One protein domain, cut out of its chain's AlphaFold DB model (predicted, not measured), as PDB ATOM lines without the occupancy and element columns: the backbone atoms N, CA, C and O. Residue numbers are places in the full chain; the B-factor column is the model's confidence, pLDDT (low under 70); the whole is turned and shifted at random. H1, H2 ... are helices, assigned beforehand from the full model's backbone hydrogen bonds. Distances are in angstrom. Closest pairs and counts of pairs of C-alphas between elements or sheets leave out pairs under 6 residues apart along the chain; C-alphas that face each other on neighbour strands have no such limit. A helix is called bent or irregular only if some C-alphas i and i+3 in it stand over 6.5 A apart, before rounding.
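What this domain is: This is residues 140 to 263 and 279 to 307 of the 310 residues of an uncharacterized protein of Malassezia vespertilionis (UniProt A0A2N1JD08). One long helix, H8, forms a spine through an elongated body; H3 and H4 pack on it toward its first residue, with short H5 near by, and H6 and H7 pack on it toward its last. H1 and H2 cross each other beyond H6, with H1 packing on H6 on the side away from H8. The printed part has 153 residues, with eight named helices, H1 to H8 in order, and no named strand: all helix, mostly crossed. It is compact, with a radius of gyration of the C-alphas of 16.6 A, and spans 55 by 33 by 22 A.

How they stand to each other: The hub is H8, residues 280 to 304. Its residues 281 to 292 alone touch H3, residues 184 to 194, at a shallow tilt of 30 degrees, opposite ways; the closest C-alphas, of Ala 189 and Trp 288, are 5.1 A apart. Its residues 281 to 282 alone touch H4, residues 198 to 204, about perpendicular at 83 degrees; C-alphas 201 and 281 are closest, 5.2 A. H5, residues 207 to 212, is near H8. H8 touches H7, residues 244 to 257, with residues 292 to 300 alone, at a steep tilt of 45 degrees; C-alphas 257 and 293 are closest, 4.0 A. With residues 299 to 303 alone it touches H6, residues 228 to 239; C-alphas 239 and 303 are closest, 5.5 A. H6 is irregular, with C-alphas 229 and 232 7.2 A apart. H6 touches H1, residues 147 to 161, at a steep tilt of 58 degrees; C-alphas 156 and 237 are closest, 5.6 A. H1 touches H2, residues 170 to 179, about perpendicular at 75 degrees; C-alphas 152 and 172 are closest, 4.7 A. Every O i to N i+4 pair is within hydrogen-bond range in H1 to H5, H7 and H8, and 6 of 8 in H6.

Where its parts are: H1 is 20.6 A long and begins at C-alpha 147 (75.722, 107.059, 124.153). H7 is 19.6 A long. H8 is 36.0 A long and ends at C-alpha 304 (89.599, 124.324, 144.008).

The domain as a whole: The two farthest C-alphas, of Ser 164 and Ala 203, are 55.4 A apart. Residues 264 to 278 are not printed; C-alphas 263 and 279 are 12.2 A apart. H5 to H6 is a long link. Residues 214 to 217 have pLDDT under 70.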
ATOM      1  N   SER A 140      82.331 103.336 128.897       95.69
ATOM      2  CA  SER A 140      81.894 102.386 127.863       95.69
ATOM      3  C   SER A 140      81.435 101.044 128.453       95.69
ATOM      4  O   SER A 140      80.873 100.223 127.733       95.69
ATOM      5  N   SER A 141      81.693 100.801 129.746       94.38
ATOM      6  CA  SER A 141      81.211  99.628 130.490       94.38
ATOM      7  C   SER A 141      79.974  99.911 131.355       94.38
ATOM      8  O   SER A 141      79.376  98.970 131.873       94.38
ATOM      9  N   ASP A 142      79.573 101.178 131.496       94.12
ATOM     10  CA  ASP A 142      78.411 101.576 132.292       94.12
ATOM     11  C   ASP A 142      77.143 101.616 131.424       94.12
ATOM     12  O   ASP A 142      76.928 102.529 130.621       94.12
ATOM     13  N   ALA A 143      76.300 100.597 131.598       94.94
ATOM     14  CA  ALA A 143      75.039 100.431 130.879       94.94
ATOM     15  C   ALA A 143      73.918 101.387 131.341       94.94
ATOM     16  O   ALA A 143      72.868 101.422 130.703       94.94
ATOM     17  N   HIS A 144      74.114 102.153 132.421       93.25
ATOM     18  CA  HIS A 144      73.152 103.170 132.862       93.25
ATOM     19  C   HIS A 144      73.326 104.501 132.112       93.25
ATOM     20  O   HIS A 144      72.392 105.297 132.045       93.25
ATOM     21  N   LEU A 145      74.496 104.740 131.511       94.88
ATOM     22  CA  LEU A 145      74.776 105.917 130.688       94.88
ATOM     23  C   LEU A 145      74.287 105.731 129.247       94.88
ATOM     24  O   LEU A 145      74.614 104.731 128.608       94.88
ATOM     25  N   ASN A 146      73.631 106.739 128.664       96.00
ATOM     26  CA  ASN A 146      73.419 106.754 127.214       96.00
ATOM     27  C   ASN A 146      74.704 107.079 126.436       96.00
ATOM     28  O   ASN A 146      75.638 107.704 126.944       96.00
ATOM     29  N   ASP A 147      74.694 106.740 125.147       96.88
ATOM     30  CA  ASP A 147      75.722 107.059 124.153       96.88
ATOM     31  C   ASP A 147      76.323 108.469 124.275       96.88
ATOM     32  O   ASP A 147      77.528 108.652 124.088       96.88
ATOM     33  N   SER A 148      75.501 109.486 124.546       96.88
ATOM     34  CA  SER A 148      75.947 110.880 124.624       96.88
ATOM     35  C   SER A 148      76.721 111.150 125.914       96.88
ATOM     36  O   SER A 148      77.785 111.780 125.872       96.88
ATOM     37  N   ALA A 149      76.237 110.613 127.037       97.19
ATOM     38  CA  ALA A 149      76.909 110.652 128.327       97.19
ATOM     39  C   ALA A 149      78.234 109.879 128.281       97.19
ATOM     40  O   ALA A 149      79.291 110.473 128.520       97.19
ATOM     41  N   GLN A 150      78.212 108.613 127.840       97.50
ATOM     42  CA  GLN A 150      79.406 107.773 127.691       97.50
ATOM     43  C   GLN A 150      80.482 108.464 126.842       97.50
ATOM     44  O   GLN A 150      81.613 108.681 127.289       97.50
ATOM     45  N   LYS A 151      80.127 108.899 125.622       98.06
ATOM     46  CA  LYS A 151      81.069 109.530 124.680       98.06
ATOM     47  C   LYS A 151      81.602 110.867 125.201       98.06
ATOM     48  O   LYS A 151      82.708 111.259 124.812       98.06
ATOM     49  N   SER A 152      80.859 111.564 126.063       98.19
ATOM     50  CA  SER A 152      81.265 112.839 126.666       98.19
ATOM     51  C   SER A 152      82.159 112.661 127.896       98.19
ATOM     52  O   SER A 152      83.163 113.366 128.018       98.19
ATOM     53  N   ILE A 153      81.874 111.676 128.750       97.75
ATOM     54  CA  ILE A 153      82.706 111.309 129.906       97.75
ATOM     55  C   ILE A 153      84.034 110.697 129.430       97.75
ATOM     56  O   ILE A 153      85.099 111.157 129.845       97.75
ATOM     57  N   ALA A 154      84.013 109.792 128.444       97.56
ATOM     58  CA  ALA A 154      85.226 109.254 127.812       97.56
ATOM     59  C   ALA A 154      86.104 110.356 127.179       97.56
ATOM     60  O   ALA A 154      87.335 110.284 127.170       97.56
ATOM     61  N   TYR A 155      85.484 111.426 126.672       98.00
ATOM     62  CA  TYR A 155      86.181 112.604 126.145       98.00
ATOM     63  C   TYR A 155      86.836 113.461 127.245       98.00
ATOM     64  O   TYR A 155      87.906 114.030 127.002       98.00
ATOM     65  N   ALA A 156      86.255 113.513 128.449       97.00
ATOM     66  CA  ALA A 156      86.905 114.085 129.628       97.00
ATOM     67  C   ALA A 156      88.080 113.206 130.098       97.00
ATOM     68  O   ALA A 156      89.185 113.718 130.264       97.00
ATOM     69  N   GLN A 157      87.903 111.885 130.210       96.25
ATOM     70  CA  GLN A 157      88.976 110.954 130.597       96.25
ATOM     71  C   GLN A 157      90.172 111.000 129.640       96.25
ATOM     72  O   GLN A 157      91.306 111.187 130.077       96.25
ATOM     73  N   CYS A 158      89.923 110.924 128.327       96.19
ATOM     74  CA  CYS A 158      90.948 110.990 127.279       96.19
ATOM     75  C   CYS A 158      91.780 112.289 127.334       96.19
ATOM     76  O   CYS A 158      92.955 112.302 126.967       96.19
ATOM     77  N   TYR A 159      91.219 113.386 127.850       95.38
ATOM     78  CA  TYR A 159      91.971 114.620 128.090       95.38
ATOM     79  C   TYR A 159      92.960 114.522 129.267       95.38
ATOM     80  O   TYR A 159      93.994 115.200 129.259       95.38
ATOM     81  N   LEU A 160      92.634 113.718 130.284       92.94
ATOM     82  CA  LEU A 160      93.445 113.513 131.487       92.94
ATOM     83  C   LEU A 160      94.549 112.478 131.246       92.94
ATOM     84  O   LEU A 160      95.708 112.744 131.568       92.94
ATOM     85  N   THR A 161      94.199 111.339 130.643       93.69
ATOM     86  CA  THR A 161      95.115 110.223 130.366       93.69
ATOM     87  C   THR A 161      95.946 110.471 129.106       93.69
ATOM     88  O   THR A 161      97.173 110.552 129.154       93.69
ATOM     89  N   ASP A 162      95.275 110.656 127.972       93.50
ATOM     90  CA  ASP A 162      95.830 110.481 126.631       93.50
ATOM     91  C   ASP A 162      95.785 111.784 125.813       93.50
ATOM     92  O   ASP A 162      95.403 111.838 124.642       93.50
ATOM     93  N   LYS A 163      96.236 112.880 126.433       91.94
ATOM     94  CA  LYS A 163      96.164 114.259 125.903       91.94
ATOM     95  C   LYS A 163      96.844 114.502 124.537       91.94
ATOM     96  O   LYS A 163      96.741 115.595 123.989       91.94
ATOM     97  N   SER A 164      97.573 113.523 124.000       94.25
ATOM     98  CA  SER A 164      98.087 113.506 122.618       94.25
ATOM     99  C   SER A 164      97.113 112.917 121.590       94.25
ATOM    100  O   SER A 164      97.209 113.274 120.422       94.25
ATOM    101  N   LYS A 165      96.196 112.036 122.008       94.50
ATOM    102  CA  LYS A 165      95.096 111.490 121.195       94.50
ATOM    103  C   LYS A 165      93.845 112.375 121.266       94.50
ATOM    104  O   LYS A 165      93.043 112.383 120.337       94.50
ATOM    105  N   TRP A 166      93.677 113.118 122.363       96.62
ATOM    106  CA  TRP A 166      92.523 113.989 122.582       96.62
ATOM    107  C   TRP A 166      92.346 115.044 121.474       96.62
ATOM    108  O   TRP A 166      93.169 115.948 121.310       96.62
ATOM    109  N   LYS A 167      91.222 114.958 120.755       97.38
ATOM    110  CA  LYS A 167      90.756 115.941 119.766       97.38
ATOM    111  C   LYS A 167      89.576 116.713 120.356       97.38
ATOM    112  O   LYS A 167      88.614 116.100 120.811       97.38
ATOM    113  N   PHE A 168      89.638 118.044 120.334       96.62
ATOM    114  CA  PHE A 168      88.566 118.905 120.848       96.62
ATOM    115  C   PHE A 168      87.213 118.593 120.186       96.62
ATOM    116  O   PHE A 168      87.115 118.530 118.960       96.62
ATOM    117  N   SER A 169      86.168 118.443 121.002       97.69
ATOM    118  CA  SER A 169      84.799 118.174 120.566       97.69
ATOM    119  C   SER A 169      83.835 119.111 121.293       97.69
ATOM    120  O   SER A 169      83.520 118.929 122.472       97.69
ATOM    121  N   LYS A 170      83.371 120.143 120.580       96.12
ATOM    122  CA  LYS A 170      82.438 121.144 121.115       96.12
ATOM    123  C   LYS A 170      81.092 120.542 121.560       96.12
ATOM    124  O   LYS A 170      80.638 120.950 122.626       96.12
ATOM    125  N   PRO A 171      80.472 119.571 120.851       97.75
ATOM    126  CA  PRO A 171      79.245 118.924 121.326       97.75
ATOM    127  C   PRO A 171      79.432 118.230 122.680       97.75
ATOM    128  O   PRO A 171      78.677 118.503 123.605       97.75
ATOM    129  N   ARG A 172      80.495 117.427 122.836       97.94
ATOM    130  CA  ARG A 172      80.797 116.698 124.082       97.94
ATOM    131  C   ARG A 172      81.122 117.638 125.245       97.94
ATOM    132  O   ARG A 172      80.646 117.439 126.357       97.94
ATOM    133  N   GLN A 173      81.872 118.716 124.988       96.62
ATOM    134  CA  GLN A 173      82.090 119.766 125.990       96.62
ATOM    135  C   GLN A 173      80.768 120.441 126.395       96.62
ATOM    136  O   GLN A 173      80.500 120.577 127.584       96.62
ATOM    137  N   ASN A 174      79.933 120.837 125.430       95.56
ATOM    138  CA  ASN A 174      78.630 121.450 125.702       95.56
ATOM    139  C   ASN A 174      77.673 120.504 126.444       95.56
ATOM    140  O   ASN A 174      76.861 120.979 127.233       95.56
ATOM    141  N   TRP A 175      77.766 119.194 126.208       96.88
ATOM    142  CA  TRP A 175      76.995 118.191 126.935       96.88
ATOM    143  C   TRP A 175      77.402 118.160 128.414       96.88
ATOM    144  O   TRP A 175      76.544 118.362 129.269       96.88
ATOM    145  N   LEU A 176      78.701 118.041 128.722       97.19
ATOM    146  CA  LEU A 176      79.206 118.079 130.106       97.19
ATOM    147  C   LEU A 176      78.791 119.369 130.834       97.19
ATOM    148  O   LEU A 176      78.316 119.317 131.964       97.19
ATOM    149  N   LEU A 177      78.908 120.520 130.161       94.56
ATOM    150  CA  LEU A 177      78.536 121.835 130.702       94.56
ATOM    151  C   LEU A 177      77.044 121.968 131.063       94.56
ATOM    152  O   LEU A 177      76.699 122.843 131.852       94.56
ATOM    153  N   ARG A 178      76.166 121.141 130.480       93.25
ATOM    154  CA  ARG A 178      74.723 121.115 130.777       93.25
ATOM    155  C   ARG A 178      74.359 120.089 131.851       93.25
ATOM    156  O   ARG A 178      73.486 120.368 132.665       93.25
ATOM    157  N   HIS A 179      75.024 118.932 131.860       95.44
ATOM    158  CA  HIS A 179      74.612 117.785 132.678       95.44
ATOM    159  C   HIS A 179      75.385 117.637 134.001       95.44
ATOM    160  O   HIS A 179      74.883 116.988 134.908       95.44
ATOM    161  N   MET A 180      76.540 118.302 134.177       95.38
ATOM    162  CA  MET A 180      77.370 118.207 135.401       95.38
ATOM    163  C   MET A 180      76.633 118.492 136.726       95.38
ATOM    164  O   MET A 180      77.035 117.985 137.767       95.38
ATOM    165  N   LEU A 181      75.595 119.338 136.697       95.12
ATOM    166  CA  LEU A 181      74.839 119.764 137.882       95.12
ATOM    167  C   LEU A 181      73.677 118.826 138.232       95.12
ATOM    168  O   LEU A 181      72.991 119.072 139.219       95.12
ATOM    169  N   TRP A 182      73.448 117.779 137.439       95.56
ATOM    170  CA  TRP A 182      72.433 116.774 137.713       95.56
ATOM    171  C   TRP A 182      73.060 115.558 138.402       95.56
ATOM    172  O   TRP A 182      74.130 115.082 138.022       95.56
ATOM    173  N   SER A 183      72.352 115.057 139.406       95.38
ATOM    174  CA  SER A 183      72.461 113.716 139.979       95.38
ATOM    175  C   SER A 183      71.069 113.080 139.929       95.38
ATOM    176  O   SER A 183      70.079 113.780 139.682       95.38
ATOM    177  N   ASP A 184      70.959 111.780 140.188       95.12
ATOM    178  CA  ASP A 184      69.656 111.112 140.222       95.12
ATOM    179  C   ASP A 184      68.747 111.628 141.340       95.12
ATOM    180  O   ASP A 184      67.540 111.744 141.141       95.12
ATOM    181  N   GLU A 185      69.318 112.064 142.463       96.25
ATOM    182  CA  GLU A 185      68.580 112.734 143.537       96.25
ATOM    183  C   GLU A 185      68.003 114.083 143.073       96.25
ATOM    184  O   GLU A 185      66.825 114.366 143.291       96.25
ATOM    185  N   ILE A 186      68.796 114.902 142.367       95.69
ATOM    186  CA  ILE A 186      68.347 116.194 141.817       95.69
ATOM    187  C   ILE A 186      67.290 115.977 140.724       95.69
ATOM    188  O   ILE A 186      66.319 116.732 140.649       95.69
ATOM    189  N   ARG A 187      67.444 114.936 139.896       94.75
ATOM    190  CA  ARG A 187      66.461 114.525 138.883       94.75
ATOM    191  C   ARG A 187      65.151 114.072 139.535       94.75
ATOM    192  O   ARG A 187      64.093 114.542 139.134       94.75
ATOM    193  N   ALA A 188      65.204 113.236 140.572       95.06
ATOM    194  CA  ALA A 188      64.028 112.784 141.316       95.06
ATOM    195  C   ALA A 188      63.316 113.940 142.046       95.06
ATOM    196  O   ALA A 188      62.088 114.054 141.988       95.06
ATOM    197  N   ALA A 189      64.069 114.849 142.672       94.88
ATOM    198  CA  ALA A 189      63.527 116.063 143.283       94.88
ATOM    199  C   ALA A 189      62.881 116.995 142.240       94.88
ATOM    200  O   ALA A 189      61.798 117.528 142.474       94.88
ATOM    201  N   ALA A 190      63.485 117.138 141.054       93.88
ATOM    202  CA  ALA A 190      62.895 117.906 139.958       93.88
ATOM    203  C   ALA A 190      61.596 117.262 139.446       93.88
ATOM    204  O   ALA A 190      60.615 117.968 139.235       93.88
ATOM    205  N   SER A 191      61.559 115.932 139.299       93.94
ATOM    206  CA  SER A 191      60.362 115.194 138.876       93.94
ATOM    207  C   SER A 191      59.224 115.277 139.898       93.94
ATOM    208  O   SER A 191      58.076 115.472 139.511       93.94
ATOM    209  N   THR A 192      59.519 115.179 141.200       94.50
ATOM    210  CA  THR A 192      58.489 115.341 142.246       94.50
ATOM    211  C   THR A 192      57.956 116.770 142.316       94.50
ATOM    212  O   THR A 192      56.744 116.938 142.430       94.50
ATOM    213  N   LEU A 193      58.810 117.791 142.158       93.56
ATOM    214  CA  LEU A 193      58.384 119.192 142.049       93.56
ATOM    215  C   LEU A 193      57.563 119.454 140.772       93.56
ATOM    216  O   LEU A 193      56.567 120.172 140.816       93.56
ATOM    217  N   ALA A 194      57.954 118.860 139.642       92.44
ATOM    218  CA  ALA A 194      57.232 118.979 138.376       92.44
ATOM    219  C   ALA A 194      55.837 118.330 138.427       92.44
ATOM    220  O   ALA A 194      54.931 118.815 137.753       92.44
ATOM    221  N   ALA A 195      55.663 117.291 139.253       93.94
ATOM    222  CA  ALA A 195      54.396 116.607 139.520       93.94
ATOM    223  C   ALA A 195      53.534 117.258 140.629       93.94
ATOM    224  O   ALA A 195      52.530 116.679 141.044       93.94
ATOM    225  N   VAL A 196      53.917 118.434 141.141       93.94
ATOM    226  CA  VAL A 196      53.034 119.302 141.939       93.94
ATOM    227  C   VAL A 196      52.291 120.239 140.991       93.94
ATOM    228  O   VAL A 196      52.933 120.851 140.136       93.94
ATOM    229  N   GLU A 197      50.974 120.375 141.145       94.00
ATOM    230  CA  GLU A 197      50.138 121.226 140.288       94.00
ATOM    231  C   GLU A 197      50.644 122.675 140.235       94.00
ATOM    232  O   GLU A 197      51.123 123.225 141.229       94.00
ATOM    233  N   GLU A 198      50.543 123.317 139.069       90.94
ATOM    234  CA  GLU A 198      51.097 124.664 138.866       90.94
ATOM    235  C   GLU A 198      50.406 125.718 139.750       90.94
ATOM    236  O   GLU A 198      51.050 126.645 140.236       90.94
ATOM    237  N   SER A 199      49.118 125.529 140.052       91.75
ATOM    238  CA  SER A 199      48.364 126.354 141.002       91.75
ATOM    239  C   SER A 199      48.876 126.220 142.442       91.75
ATOM    240  O   SER A 199      49.114 127.234 143.093       91.75
ATOM    241  N   GLU A 200      49.105 124.995 142.932       92.31
ATOM    242  CA  GLU A 200      49.707 124.744 144.253       92.31
ATOM    243  C   GLU A 200      51.127 125.317 144.332       92.31
ATOM    244  O   GLU A 200      51.511 125.933 145.327       92.31
ATOM    245  N   ARG A 201      51.901 125.142 143.254       91.88
ATOM    246  CA  ARG A 201      53.279 125.622 143.133       91.88
ATOM    247  C   ARG A 201      53.355 127.146 143.210       91.88
ATOM    248  O   ARG A 201      54.170 127.663 143.969       91.88
ATOM    249  N   ASN A 202      52.480 127.845 142.489       91.62
ATOM    250  CA  ASN A 202      52.440 129.306 142.456       91.62
ATOM    251  C   ASN A 202      51.792 129.921 143.712       91.62
ATOM    252  O   ASN A 202      52.083 131.064 144.041       91.62
ATOM    253  N   ALA A 203      50.951 129.177 144.441       92.56
ATOM    254  CA  ALA A 203      50.399 129.619 145.726       92.56
ATOM    255  C   ALA A 203      51.391 129.477 146.900       92.56
ATOM    256  O   ALA A 203      51.293 130.210 147.883       92.56
ATOM    257  N   ALA A 204      52.332 128.532 146.820       91.62
ATOM    258  CA  ALA A 204      53.251 128.189 147.909       91.62
ATOM    259  C   ALA A 204      54.666 128.789 147.785       91.62
ATOM    260  O   ALA A 204      55.480 128.624 148.696       91.62
ATOM    261  N   LEU A 205      54.989 129.428 146.658       91.50
ATOM    262  CA  LEU A 205      56.324 129.937 146.334       91.50
ATOM    263  C   LEU A 205      56.237 131.393 145.862       91.50
ATOM    264  O   LEU A 205      55.359 131.743 145.080       91.50
ATOM    265  N   SER A 206      57.170 132.237 146.307       91.94
ATOM    266  CA  SER A 206      57.279 133.620 145.827       91.94
ATOM    267  C   SER A 206      57.755 133.688 144.371       91.94
ATOM    268  O   SER A 206      58.409 132.770 143.879       91.94
ATOM    269  N   GLU A 207      57.505 134.812 143.693       90.31
ATOM    270  CA  GLU A 207      57.989 135.049 142.321       90.31
ATOM    271  C   GLU A 207      59.522 134.933 142.208       90.31
ATOM    272  O   GLU A 207      60.028 134.405 141.215       90.31
ATOM    273  N   ASP A 208      60.267 135.327 143.248       89.56
ATOM    274  CA  ASP A 208      61.719 135.118 143.349       89.56
ATOM    275  C   ASP A 208      62.082 133.625 143.401       89.56
ATOM    276  O   ASP A 208      62.957 133.163 142.666       89.56
ATOM    277  N   ALA A 209      61.389 132.844 144.238       90.44
ATOM    278  CA  ALA A 209      61.605 131.404 144.347       90.44
ATOM    279  C   ALA A 209      61.262 130.688 143.031       90.44
ATOM    280  O   ALA A 209      62.050 129.875 142.549       90.44
ATOM    281  N   LEU A 210      60.138 131.042 142.401       90.19
ATOM    282  CA  LEU A 210      59.760 130.552 141.075       90.19
ATOM    283  C   LEU A 210      60.812 130.931 140.022       90.19
ATOM    284  O   LEU A 210      61.188 130.086 139.216       90.19
ATOM    285  N   SER A 211      61.375 132.142 140.079       88.56
ATOM    286  CA  SER A 211      62.454 132.589 139.185       88.56
ATOM    287  C   SER A 211      63.761 131.801 139.365       88.56
ATOM    288  O   SER A 211      64.488 131.591 138.396       88.56
ATOM    289  N   MET A 212      64.053 131.298 140.570       84.88
ATOM    290  CA  MET A 212      65.175 130.376 140.824       84.88
ATOM    291  C   MET A 212      64.909 128.939 140.326       84.88
ATOM    292  O   MET A 212      65.855 128.167 140.132       84.88
ATOM    293  N   LEU A 213      63.635 128.599 140.100       83.12
ATOM    294  CA  LEU A 213      63.117 127.301 139.646       83.12
ATOM    295  C   LEU A 213      62.685 127.311 138.160       83.12
ATOM    296  O   LEU A 213      62.069 126.355 137.686       83.12
ATOM    297  N   ALA A 214      62.993 128.378 137.418       68.06
ATOM    298  CA  ALA A 214      62.507 128.631 136.061       68.06
ATOM    299  C   ALA A 214      63.644 129.028 135.090       68.06
ATOM    300  O   ALA A 214      64.720 129.441 135.527       68.06
ATOM    301  N   PRO A 215      63.430 128.945 133.759       50.53
ATOM    302  CA  PRO A 215      62.237 128.453 133.070       50.53
ATOM    303  C   PRO A 215      62.338 126.971 132.684       50.53
ATOM    304  O   PRO A 215      63.390 126.516 132.239       50.53
ATOM    305  N   ALA A 216      61.207 126.262 132.792       52.66
ATOM    306  CA  ALA A 216      60.934 124.953 132.188       52.66
ATOM    307  C   ALA A 216      62.144 123.998 132.132       52.66
ATOM    308  O   ALA A 216      62.726 123.780 131.065       52.66
ATOM    309  N   PHE A 217      62.514 123.408 133.276       62.94
ATOM    310  CA  PHE A 217      63.533 122.363 133.298       62.94
ATOM    311  C   PHE A 217      63.152 121.236 132.335       62.94
ATOM    312  O   PHE A 217      62.239 120.455 132.595       62.94
ATOM    313  N   GLN A 218      63.914 121.112 131.248       82.50
ATOM    314  CA  GLN A 218      64.060 119.849 130.541       82.50
ATOM    315  C   GLN A 218      64.824 118.920 131.485       82.50
ATOM    316  O   GLN A 218      66.053 118.862 131.443       82.50
ATOM    317  N   ILE A 219      64.085 118.288 132.403       90.62
ATOM    318  CA  ILE A 219      64.598 117.265 133.313       90.62
ATOM    319  C   ILE A 219      65.275 116.218 132.423       90.62
ATOM    320  O   ILE A 219      64.597 115.663 131.553       90.62
ATOM    321  N   PRO A 220      66.595 115.992 132.558       91.50
ATOM    322  CA  PRO A 220      67.282 115.046 131.701       91.50
ATOM    323  C   PRO A 220      66.675 113.655 131.844       91.50
ATOM    324  O   PRO A 220      66.238 113.258 132.929       91.50
ATOM    325  N   GLU A 221      66.698 112.903 130.746       91.44
ATOM    326  CA  GLU A 221      66.470 111.465 130.791       91.44
ATOM    327  C   GLU A 221      67.401 110.831 131.839       91.44
ATOM    328  O   GLU A 221      68.519 111.303 132.051       91.44
ATOM    329  N   GLU A 222      66.953 109.759 132.487       90.25
ATOM    330  CA  GLU A 222      67.720 109.011 133.495       90.25
ATOM    331  C   GLU A 222      69.140 108.676 133.010       90.25
ATOM    332  O   GLU A 222      70.126 108.937 133.694       90.25
ATOM    333  N   SER A 223      69.245 108.252 131.751       91.44
ATOM    334  CA  SER A 223      70.493 107.910 131.069       91.44
ATOM    335  C   SER A 223      71.416 109.104 130.737       91.44
ATOM    336  O   SER A 223      72.547 108.909 130.280       91.44
ATOM    337  N   ALA A 224      70.942 110.343 130.919       94.25
ATOM    338  CA  ALA A 224      71.629 111.594 130.578       94.25
ATOM    339  C   ALA A 224      72.192 112.353 131.801       94.25
ATOM    340  O   ALA A 224      72.694 113.471 131.661       94.25
ATOM    341  N   VAL A 225      72.114 111.766 132.996       95.31
ATOM    342  CA  VAL A 225      72.737 112.277 134.227       95.31
ATOM    343  C   VAL A 225      74.266 112.059 134.186       95.31
ATOM    344  O   VAL A 225      74.781 111.312 133.353       95.31
ATOM    345  N   VAL A 226      75.027 112.734 135.057       95.75
ATOM    346  CA  VAL A 226      76.444 112.413 135.319       95.75
ATOM    347  C   VAL A 226      76.547 111.742 136.697       95.75
ATOM    348  O   VAL A 226      76.473 112.452 137.703       95.75
ATOM    349  N   PRO A 227      76.725 110.406 136.765       95.62
ATOM    350  CA  PRO A 227      76.888 109.685 138.025       95.62
ATOM    351  C   PRO A 227      78.105 110.155 138.825       95.62
ATOM    352  O   PRO A 227      79.139 110.529 138.264       95.62
ATOM    353  N   ASP A 228      77.997 110.076 140.149       94.19
ATOM    354  CA  ASP A 228      78.949 110.654 141.108       94.19
ATOM    355  C   ASP A 228      80.389 110.157 140.913       94.19
ATOM    356  O   ASP A 228      81.341 110.932 140.989       94.19
ATOM    357  N   ILE A 229      80.551 108.887 140.534       94.69
ATOM    358  CA  ILE A 229      81.845 108.257 140.219       94.69
ATOM    359  C   ILE A 229      82.616 108.960 139.082       94.69
ATOM    360  O   ILE A 229      83.838 108.831 138.991       94.69
ATOM    361  N   TYR A 230      81.930 109.736 138.237       95.69
ATOM    362  CA  TYR A 230      82.514 110.510 137.139       95.69
ATOM    363  C   TYR A 230      82.671 112.005 137.452       95.69
ATOM    364  O   TYR A 230      83.372 112.710 136.719       95.69
ATOM    365  N   VAL A 231      82.088 112.512 138.541       95.19
ATOM    366  CA  VAL A 231      82.164 113.935 138.918       95.19
ATOM    367  C   VAL A 231      83.603 114.423 139.116       95.19
ATOM    368  O   VAL A 231      83.922 115.474 138.554       95.19
ATOM    369  N   PRO A 232      84.528 113.688 139.774       94.62
ATOM    370  CA  PRO A 232      85.918 114.129 139.902       94.62
ATOM    371  C   PRO A 232      86.606 114.270 138.535       94.62
ATOM    372  O   PRO A 232      87.316 115.243 138.279       94.62
ATOM    373  N   VAL A 233      86.351 113.334 137.615       95.06
ATOM    374  CA  VAL A 233      86.886 113.345 136.242       95.06
ATOM    375  C   VAL A 233      86.376 114.567 135.474       95.06
ATOM    376  O   VAL A 233      87.161 115.290 134.850       95.06
ATOM    377  N   VAL A 234      85.067 114.827 135.544       95.94
ATOM    378  CA  VAL A 234      84.425 115.957 134.866       95.94
ATOM    379  C   VAL A 234      84.872 117.287 135.477       95.94
ATOM    380  O   VAL A 234      85.284 118.171 134.730       95.94
ATOM    381  N   ALA A 235      84.904 117.425 136.803       95.44
ATOM    382  CA  ALA A 235      85.372 118.629 137.490       95.44
ATOM    383  C   ALA A 235      86.836 118.964 137.147       95.44
ATOM    384  O   ALA A 235      87.148 120.114 136.830       95.44
ATOM    385  N   VAL A 236      87.730 117.967 137.102       93.75
ATOM    386  CA  VAL A 236      89.134 118.156 136.688       93.75
ATOM    387  C   VAL A 236      89.243 118.528 135.200       93.75
ATOM    388  O   VAL A 236      90.088 119.352 134.835       93.75
ATOM    389  N   TYR A 237      88.387 117.985 134.327       95.44
ATOM    390  CA  TYR A 237      88.305 118.426 132.931       95.44
ATOM    391  C   TYR A 237      87.810 119.880 132.813       95.44
ATOM    392  O   TYR A 237      88.433 120.675 132.106       95.44
ATOM    393  N   LEU A 238      86.746 120.256 133.525       94.69
ATOM    394  CA  LEU A 238      86.168 121.605 133.517       94.69
ATOM    395  C   LEU A 238      87.156 122.653 134.045       94.69
ATOM    396  O   LEU A 238      87.364 123.688 133.411       94.69
ATOM    397  N   GLN A 239      87.853 122.332 135.136       94.38
ATOM    398  CA  GLN A 239      88.926 123.145 135.713       94.38
ATOM    399  C   GLN A 239      90.086 123.407 134.735       94.38
ATOM    400  O   GLN A 239      90.830 124.383 134.853       94.38
ATOM    401  N   SER A 240      90.248 122.543 133.735       93.31
ATOM    402  CA  SER A 240      91.286 122.679 132.717       93.31
ATOM    403  C   SER A 240      90.937 123.636 131.572       93.31
ATOM    404  O   SER A 240      91.826 123.995 130.789       93.31
ATOM    405  N   ILE A 241      89.659 124.007 131.430       93.50
ATOM    406  CA  ILE A 241      89.190 124.885 130.358       93.50
ATOM    407  C   ILE A 241      89.745 126.294 130.603       93.50
ATOM    408  O   ILE A 241      89.825 126.770 131.734       93.50
ATOM    409  N   MET A 242      90.142 126.985 129.534       90.50
ATOM    410  CA  MET A 242      90.659 128.353 129.614       90.50
ATOM    411  C   MET A 242      89.644 129.373 129.084       90.50
ATOM    412  O   MET A 242      88.935 129.111 128.113       90.50
ATOM    413  N   GLY A 243      89.637 130.568 129.680       92.62
ATOM    414  CA  GLY A 243      88.819 131.702 129.240       92.62
ATOM    415  C   GLY A 243      87.379 131.679 129.762       92.62
ATOM    416  O   GLY A 243      87.063 130.998 130.736       92.62
ATOM    417  N   LEU A 244      86.507 132.445 129.097       92.31
ATOM    418  CA  LEU A 244      85.146 132.764 129.559       92.31
ATOM    419  C   LEU A 244      84.269 131.537 129.862       92.31
ATOM    420  O   LEU A 244      83.386 131.630 130.706       92.31
ATOM    421  N   SER A 245      84.512 130.387 129.225       89.44
ATOM    422  CA  SER A 245      83.778 129.150 129.526       89.44
ATOM    423  C   SER A 245      84.056 128.618 130.936       89.44
ATOM    424  O   SER A 245      83.120 128.164 131.581       89.44
ATOM    425  N   LYS A 246      85.299 128.714 131.447       93.50
ATOM    426  CA  LYS A 246      85.598 128.365 132.851       93.50
ATOM    427  C   LYS A 246      84.938 129.360 133.804       93.50
ATOM    428  O   LYS A 246      84.376 128.935 134.805       93.50
ATOM    429  N   GLN A 247      84.978 130.655 133.479       94.94
ATOM    430  CA  GLN A 247      84.357 131.676 134.323       94.94
ATOM    431  C   GLN A 247      82.855 131.412 134.469       94.94
ATOM    432  O   GLN A 247      82.399 131.194 135.579       94.94
ATOM    433  N   ARG A 248      82.128 131.239 133.356       93.94
ATOM    434  CA  ARG A 248      80.688 130.919 133.365       93.94
ATOM    435  C   ARG A 248      80.334 129.644 134.136       93.94
ATOM    436  O   ARG A 248      79.258 129.585 134.718       93.94
ATOM    437  N   VAL A 249      81.208 128.633 134.136       94.50
ATOM    438  CA  VAL A 249      81.044 127.423 134.966       94.50
ATOM    439  C   VAL A 249      81.154 127.767 136.447       94.50
ATOM    440  O   VAL A 249      80.282 127.380 137.213       94.50
ATOM    441  N   ILE A 250      82.185 128.515 136.846       95.81
ATOM    442  CA  ILE A 250      82.376 128.936 138.240       95.81
ATOM    443  C   ILE A 250      81.249 129.870 138.688       95.81
ATOM    444  O   ILE A 250      80.726 129.680 139.781       95.81
ATOM    445  N   ASP A 251      80.826 130.817 137.850       95.38
ATOM    446  CA  ASP A 251      79.714 131.728 138.133       95.38
ATOM    447  C   ASP A 251      78.417 130.930 138.362       95.38
ATOM    448  O   ASP A 251      77.768 131.079 139.395       95.38
ATOM    449  N   ALA A 252      78.071 130.018 137.442       94.00
ATOM    450  CA  ALA A 252      76.865 129.195 137.537       94.00
ATOM    451  C   ALA A 252      76.893 128.225 138.731       94.00
ATOM    452  O   ALA A 252      75.866 128.034 139.380       94.00
ATOM    453  N   LEU A 253      78.055 127.643 139.048       95.75
ATOM    454  CA  LEU A 253      78.245 126.830 140.252       95.75
ATOM    455  C   LEU A 253      78.136 127.671 141.528       95.75
ATOM    456  O   LEU A 253      77.528 127.226 142.489       95.75
ATOM    457  N   THR A 254      78.680 128.889 141.548       96.56
ATOM    458  CA  THR A 254      78.622 129.777 142.721       96.56
ATOM    459  C   THR A 254      77.191 130.243 142.982       96.56
ATOM    460  O   THR A 254      76.738 130.213 144.121       96.56
ATOM    461  N   VAL A 255      76.448 130.594 141.927       94.31
ATOM    462  CA  VAL A 255      75.014 130.918 142.011       94.31
ATOM    463  C   VAL A 255      74.195 129.702 142.452       94.31
ATOM    464  O   VAL A 255      73.319 129.847 143.296       94.31
ATOM    465  N   ALA A 256      74.486 128.500 141.940       94.25
ATOM    466  CA  ALA A 256      73.800 127.277 142.362       94.25
ATOM    467  C   ALA A 256      74.125 126.875 143.814       94.25
ATOM    468  O   ALA A 256      73.237 126.414 144.517       94.25
ATOM    469  N   ALA A 257      75.360 127.079 144.279       96.31
ATOM    470  CA  ALA A 257      75.775 126.822 145.660       96.31
ATOM    471  C   ALA A 257      75.172 127.833 146.653       96.31
ATOM    472  O   ALA A 257      74.800 127.468 147.762       96.31
ATOM    473  N   ALA A 258      75.017 129.095 146.241       95.38
ATOM    474  CA  ALA A 258      74.350 130.135 147.024       95.38
ATOM    475  C   ALA A 258      72.806 130.076 146.962       95.38
ATOM    476  O   ALA A 258      72.141 130.907 147.581       95.38
ATOM    477  N   ALA A 259      72.221 129.128 146.219       91.75
ATOM    478  CA  ALA A 259      70.779 129.033 146.008       91.75
ATOM    479  C   ALA A 259      70.044 128.414 147.214       91.75
ATOM    480  O   ALA A 259      69.642 127.251 147.189       91.75
ATOM    481  N   SER A 260      69.815 129.215 148.257       91.94
ATOM    482  CA  SER A 260      68.789 128.912 149.264       91.94
ATOM    483  C   SER A 260      67.409 129.313 148.750       91.94
ATOM    484  O   SER A 260      67.258 130.369 148.139       91.94
ATOM    485  N   LEU A 261      66.386 128.520 149.068       90.44
ATOM    486  CA  LEU A 261      65.002 128.986 148.985       90.44
ATOM    487  C   LEU A 261      64.801 130.105 150.038       90.44
ATOM    488  O   LEU A 261      65.370 129.985 151.133       90.44
ATOM    489  N   PRO A 262      64.058 131.190 149.749       88.50
ATOM    490  CA  PRO A 262      63.653 132.145 150.780       88.50
ATOM    491  C   PRO A 262      62.714 131.469 151.796       88.50
ATOM    492  O   PRO A 262      62.015 130.525 151.424       88.50
ATOM    493  N   PRO A 263      62.669 131.933 153.063       86.44
ATOM    494  CA  PRO A 263      61.723 131.414 154.050       86.44
ATOM    495  C   PRO A 263      60.267 131.614 153.585       86.44
ATOM    496  O   PRO A 263      60.000 132.548 152.822       86.44
ATOM    497  N   PRO A 279      53.704 123.460 152.920       92.50
ATOM    498  CA  PRO A 279      53.159 123.077 151.622       92.50
ATOM    499  C   PRO A 279      54.099 122.153 150.839       92.50
ATOM    500  O   PRO A 279      55.286 122.447 150.681       92.50
ATOM    501  N   LYS A 280      53.557 121.065 150.279       93.56
ATOM    502  CA  LYS A 280      54.305 120.065 149.490       93.56
ATOM    503  C   LYS A 280      55.152 120.693 148.372       93.56
ATOM    504  O   LYS A 280      56.287 120.287 148.144       93.56
ATOM    505  N   ALA A 281      54.625 121.721 147.708       92.94
ATOM    506  CA  ALA A 281      55.357 122.526 146.729       92.94
ATOM    507  C   ALA A 281      56.658 123.127 147.300       92.94
ATOM    508  O   ALA A 281      57.718 123.012 146.685       92.94
ATOM    509  N   TYR A 282      56.578 123.730 148.491       93.75
ATOM    510  CA  TYR A 282      57.708 124.351 149.178       93.75
ATOM    511  C   TYR A 282      58.735 123.301 149.619       93.75
ATOM    512  O   TYR A 282      59.932 123.499 149.423       93.75
ATOM    513  N   THR A 283      58.301 122.152 150.154       94.50
ATOM    514  CA  THR A 283      59.230 121.089 150.581       94.50
ATOM    515  C   THR A 283      59.948 120.430 149.396       94.50
ATOM    516  O   THR A 283      61.164 120.245 149.460       94.50
ATOM    517  N   CYS A 284      59.256 120.176 148.277       94.38
ATOM    518  CA  CYS A 284      59.881 119.712 147.031       94.38
ATOM    519  C   CYS A 284      60.877 120.739 146.457       94.38
ATOM    520  O   CYS A 284      61.989 120.369 146.071       94.38
ATOM    521  N   ALA A 285      60.520 122.028 146.439       94.31
ATOM    522  CA  ALA A 285      61.405 123.102 145.986       94.31
ATOM    523  C   ALA A 285      62.654 123.248 146.873       94.31
ATOM    524  O   ALA A 285      63.770 123.355 146.362       94.31
ATOM    525  N   ALA A 286      62.486 123.192 148.197       94.62
ATOM    526  CA  ALA A 286      63.581 123.274 149.156       94.62
ATOM    527  C   ALA A 286      64.547 122.088 149.010       94.62
ATOM    528  O   ALA A 286      65.764 122.291 148.990       94.62
ATOM    529  N   ALA A 287      64.022 120.867 148.847       95.25
ATOM    530  CA  ALA A 287      64.824 119.670 148.604       95.25
ATOM    531  C   ALA A 287      65.637 119.783 147.304       95.25
ATOM    532  O   ALA A 287      66.847 119.559 147.319       95.25
ATOM    533  N   TRP A 288      65.012 120.212 146.201       95.12
ATOM    534  CA  TRP A 288      65.707 120.421 144.927       95.12
ATOM    535  C   TRP A 288      66.811 121.485 145.028       95.12
ATOM    536  O   TRP A 288      67.939 121.232 144.596       95.12
ATOM    537  N   CYS A 289      66.529 122.642 145.644       94.94
ATOM    538  CA  CYS A 289      67.533 123.688 145.867       94.94
ATOM    539  C   CYS A 289      68.703 123.173 146.718       94.94
ATOM    540  O   CYS A 289      69.856 123.349 146.336       94.94
ATOM    541  N   THR A 290      68.418 122.474 147.822       95.62
ATOM    542  CA  THR A 290      69.439 121.943 148.744       95.62
ATOM    543  C   THR A 290      70.351 120.923 148.060       95.62
ATOM    544  O   THR A 290      71.573 121.045 148.145       95.62
ATOM    545  N   LEU A 291      69.785 119.954 147.333       96.12
ATOM    546  CA  LEU A 291      70.557 118.945 146.597       96.12
ATOM    547  C   LEU A 291      71.424 119.591 145.505       96.12
ATOM    548  O   LEU A 291      72.612 119.287 145.378       96.12
ATOM    549  N   ARG A 292      70.861 120.545 144.751       95.56
ATOM    550  CA  ARG A 292      71.581 121.286 143.708       95.56
ATOM    551  C   ARG A 292      72.708 122.155 144.277       95.56
ATOM    552  O   ARG A 292      73.780 122.209 143.674       95.56
ATOM    553  N   ALA A 293      72.497 122.787 145.429       96.06
ATOM    554  CA  ALA A 293      73.516 123.569 146.125       96.06
ATOM    555  C   ALA A 293      74.644 122.683 146.677       96.06
ATOM    556  O   ALA A 293      75.820 122.998 146.485       96.06
ATOM    557  N   ALA A 294      74.309 121.536 147.278       96.94
ATOM    558  CA  ALA A 294      75.283 120.550 147.743       96.94
ATOM    559  C   ALA A 294      76.163 120.028 146.590       96.94
ATOM    560  O   ALA A 294      77.391 120.059 146.686       96.94
ATOM    561  N   ARG A 295      75.555 119.651 145.456       96.69
ATOM    562  CA  ARG A 295      76.281 119.232 144.244       96.69
ATOM    563  C   ARG A 295      77.147 120.346 143.655       96.69
ATOM    564  O   ARG A 295      78.273 120.097 143.226       96.69
ATOM    565  N   ALA A 296      76.663 121.587 143.657       97.00
ATOM    566  CA  ALA A 296      77.455 122.729 143.213       97.00
ATOM    567  C   ALA A 296      78.687 122.962 144.110       97.00
ATOM    568  O   ALA A 296      79.784 123.191 143.596       97.00
ATOM    569  N   HIS A 297      78.534 122.832 145.433       97.44
ATOM    570  CA  HIS A 297      79.646 122.865 146.385       97.44
ATOM    571  C   HIS A 297      80.652 121.727 146.162       97.44
ATOM    572  O   HIS A 297      81.854 121.993 146.159       97.44
ATOM    573  N   GLU A 298      80.195 120.494 145.932       96.31
ATOM    574  CA  GLU A 298      81.055 119.334 145.647       96.31
ATOM    575  C   GLU A 298      81.963 119.594 144.428       96.31
ATOM    576  O   GLU A 298      83.191 119.483 144.501       96.31
ATOM    577  N   ILE A 299      81.372 120.043 143.315       96.12
ATOM    578  CA  ILE A 299      82.104 120.350 142.077       96.12
ATOM    579  C   ILE A 299      83.088 121.511 142.298       96.12
ATOM    580  O   ILE A 299      84.221 121.457 141.814       96.12
ATOM    581  N   LEU A 300      82.705 122.547 143.057       96.56
ATOM    582  CA  LEU A 300      83.605 123.651 143.410       96.56
ATOM    583  C   LEU A 300      84.799 123.184 144.257       96.56
ATOM    584  O   LEU A 300      85.918 123.622 143.992       96.56
ATOM    585  N   GLN A 301      84.603 122.269 145.212       95.50
ATOM    586  CA  GLN A 301      85.698 121.697 146.004       95.50
ATOM    587  C   GLN A 301      86.689 120.925 145.117       95.50
ATOM    588  O   GLN A 301      87.897 121.160 145.205       95.50
ATOM    589  N   TRP A 302      86.204 120.085 144.193       94.00
ATOM    590  CA  TRP A 302      87.056 119.380 143.222       94.00
ATOM    591  C   TRP A 302      87.842 120.329 142.302       94.00
ATOM    592  O   TRP A 302      89.013 120.077 141.996       94.00
ATOM    593  N   ILE A 303      87.222 121.433 141.877       93.06
ATOM    594  CA  ILE A 303      87.859 122.487 141.074       93.06
ATOM    595  C   ILE A 303      88.962 123.199 141.882       93.06
ATOM    596  O   ILE A 303      90.073 123.376 141.375       93.06
ATOM    597  N   GLN A 304      88.687 123.567 143.137       93.31
ATOM    598  CA  GLN A 304      89.599 124.324 144.008       93.31
ATOM    599  C   GLN A 304      90.784 123.487 144.515       93.31
ATOM    600  O   GLN A 304      91.920 123.963 144.493       93.31
ATOM    601  N   ALA A 305      90.567 122.219 144.883       90.88
ATOM    602  CA  ALA A 305      91.626 121.303 145.329       90.88
ATOM    603  C   ALA A 305      92.710 121.049 144.255       90.88
ATOM    604  O   ALA A 305      93.817 120.603 144.558       90.88
ATOM    605  N   ARG A 306      92.410 121.354 142.985       83.00
ATOM    606  CA  ARG A 306      93.358 121.314 141.858       83.00
ATOM    607  C   ARG A 306      94.155 122.609 141.668       83.00
ATOM    608  O   ARG A 306      95.136 122.577 140.930       83.00
ATOM    609  N   GLU A 307      93.762 123.724 142.285       85.44
ATOM    610  CA  GLU A 307      94.513 124.994 142.247       85.44
ATOM    611  C   GLU A 307      95.562 125.092 143.361       85.44
ATOM    612  O   GLU A 307      96.570 125.774 143.193       85.44
TER     613      GLU A 307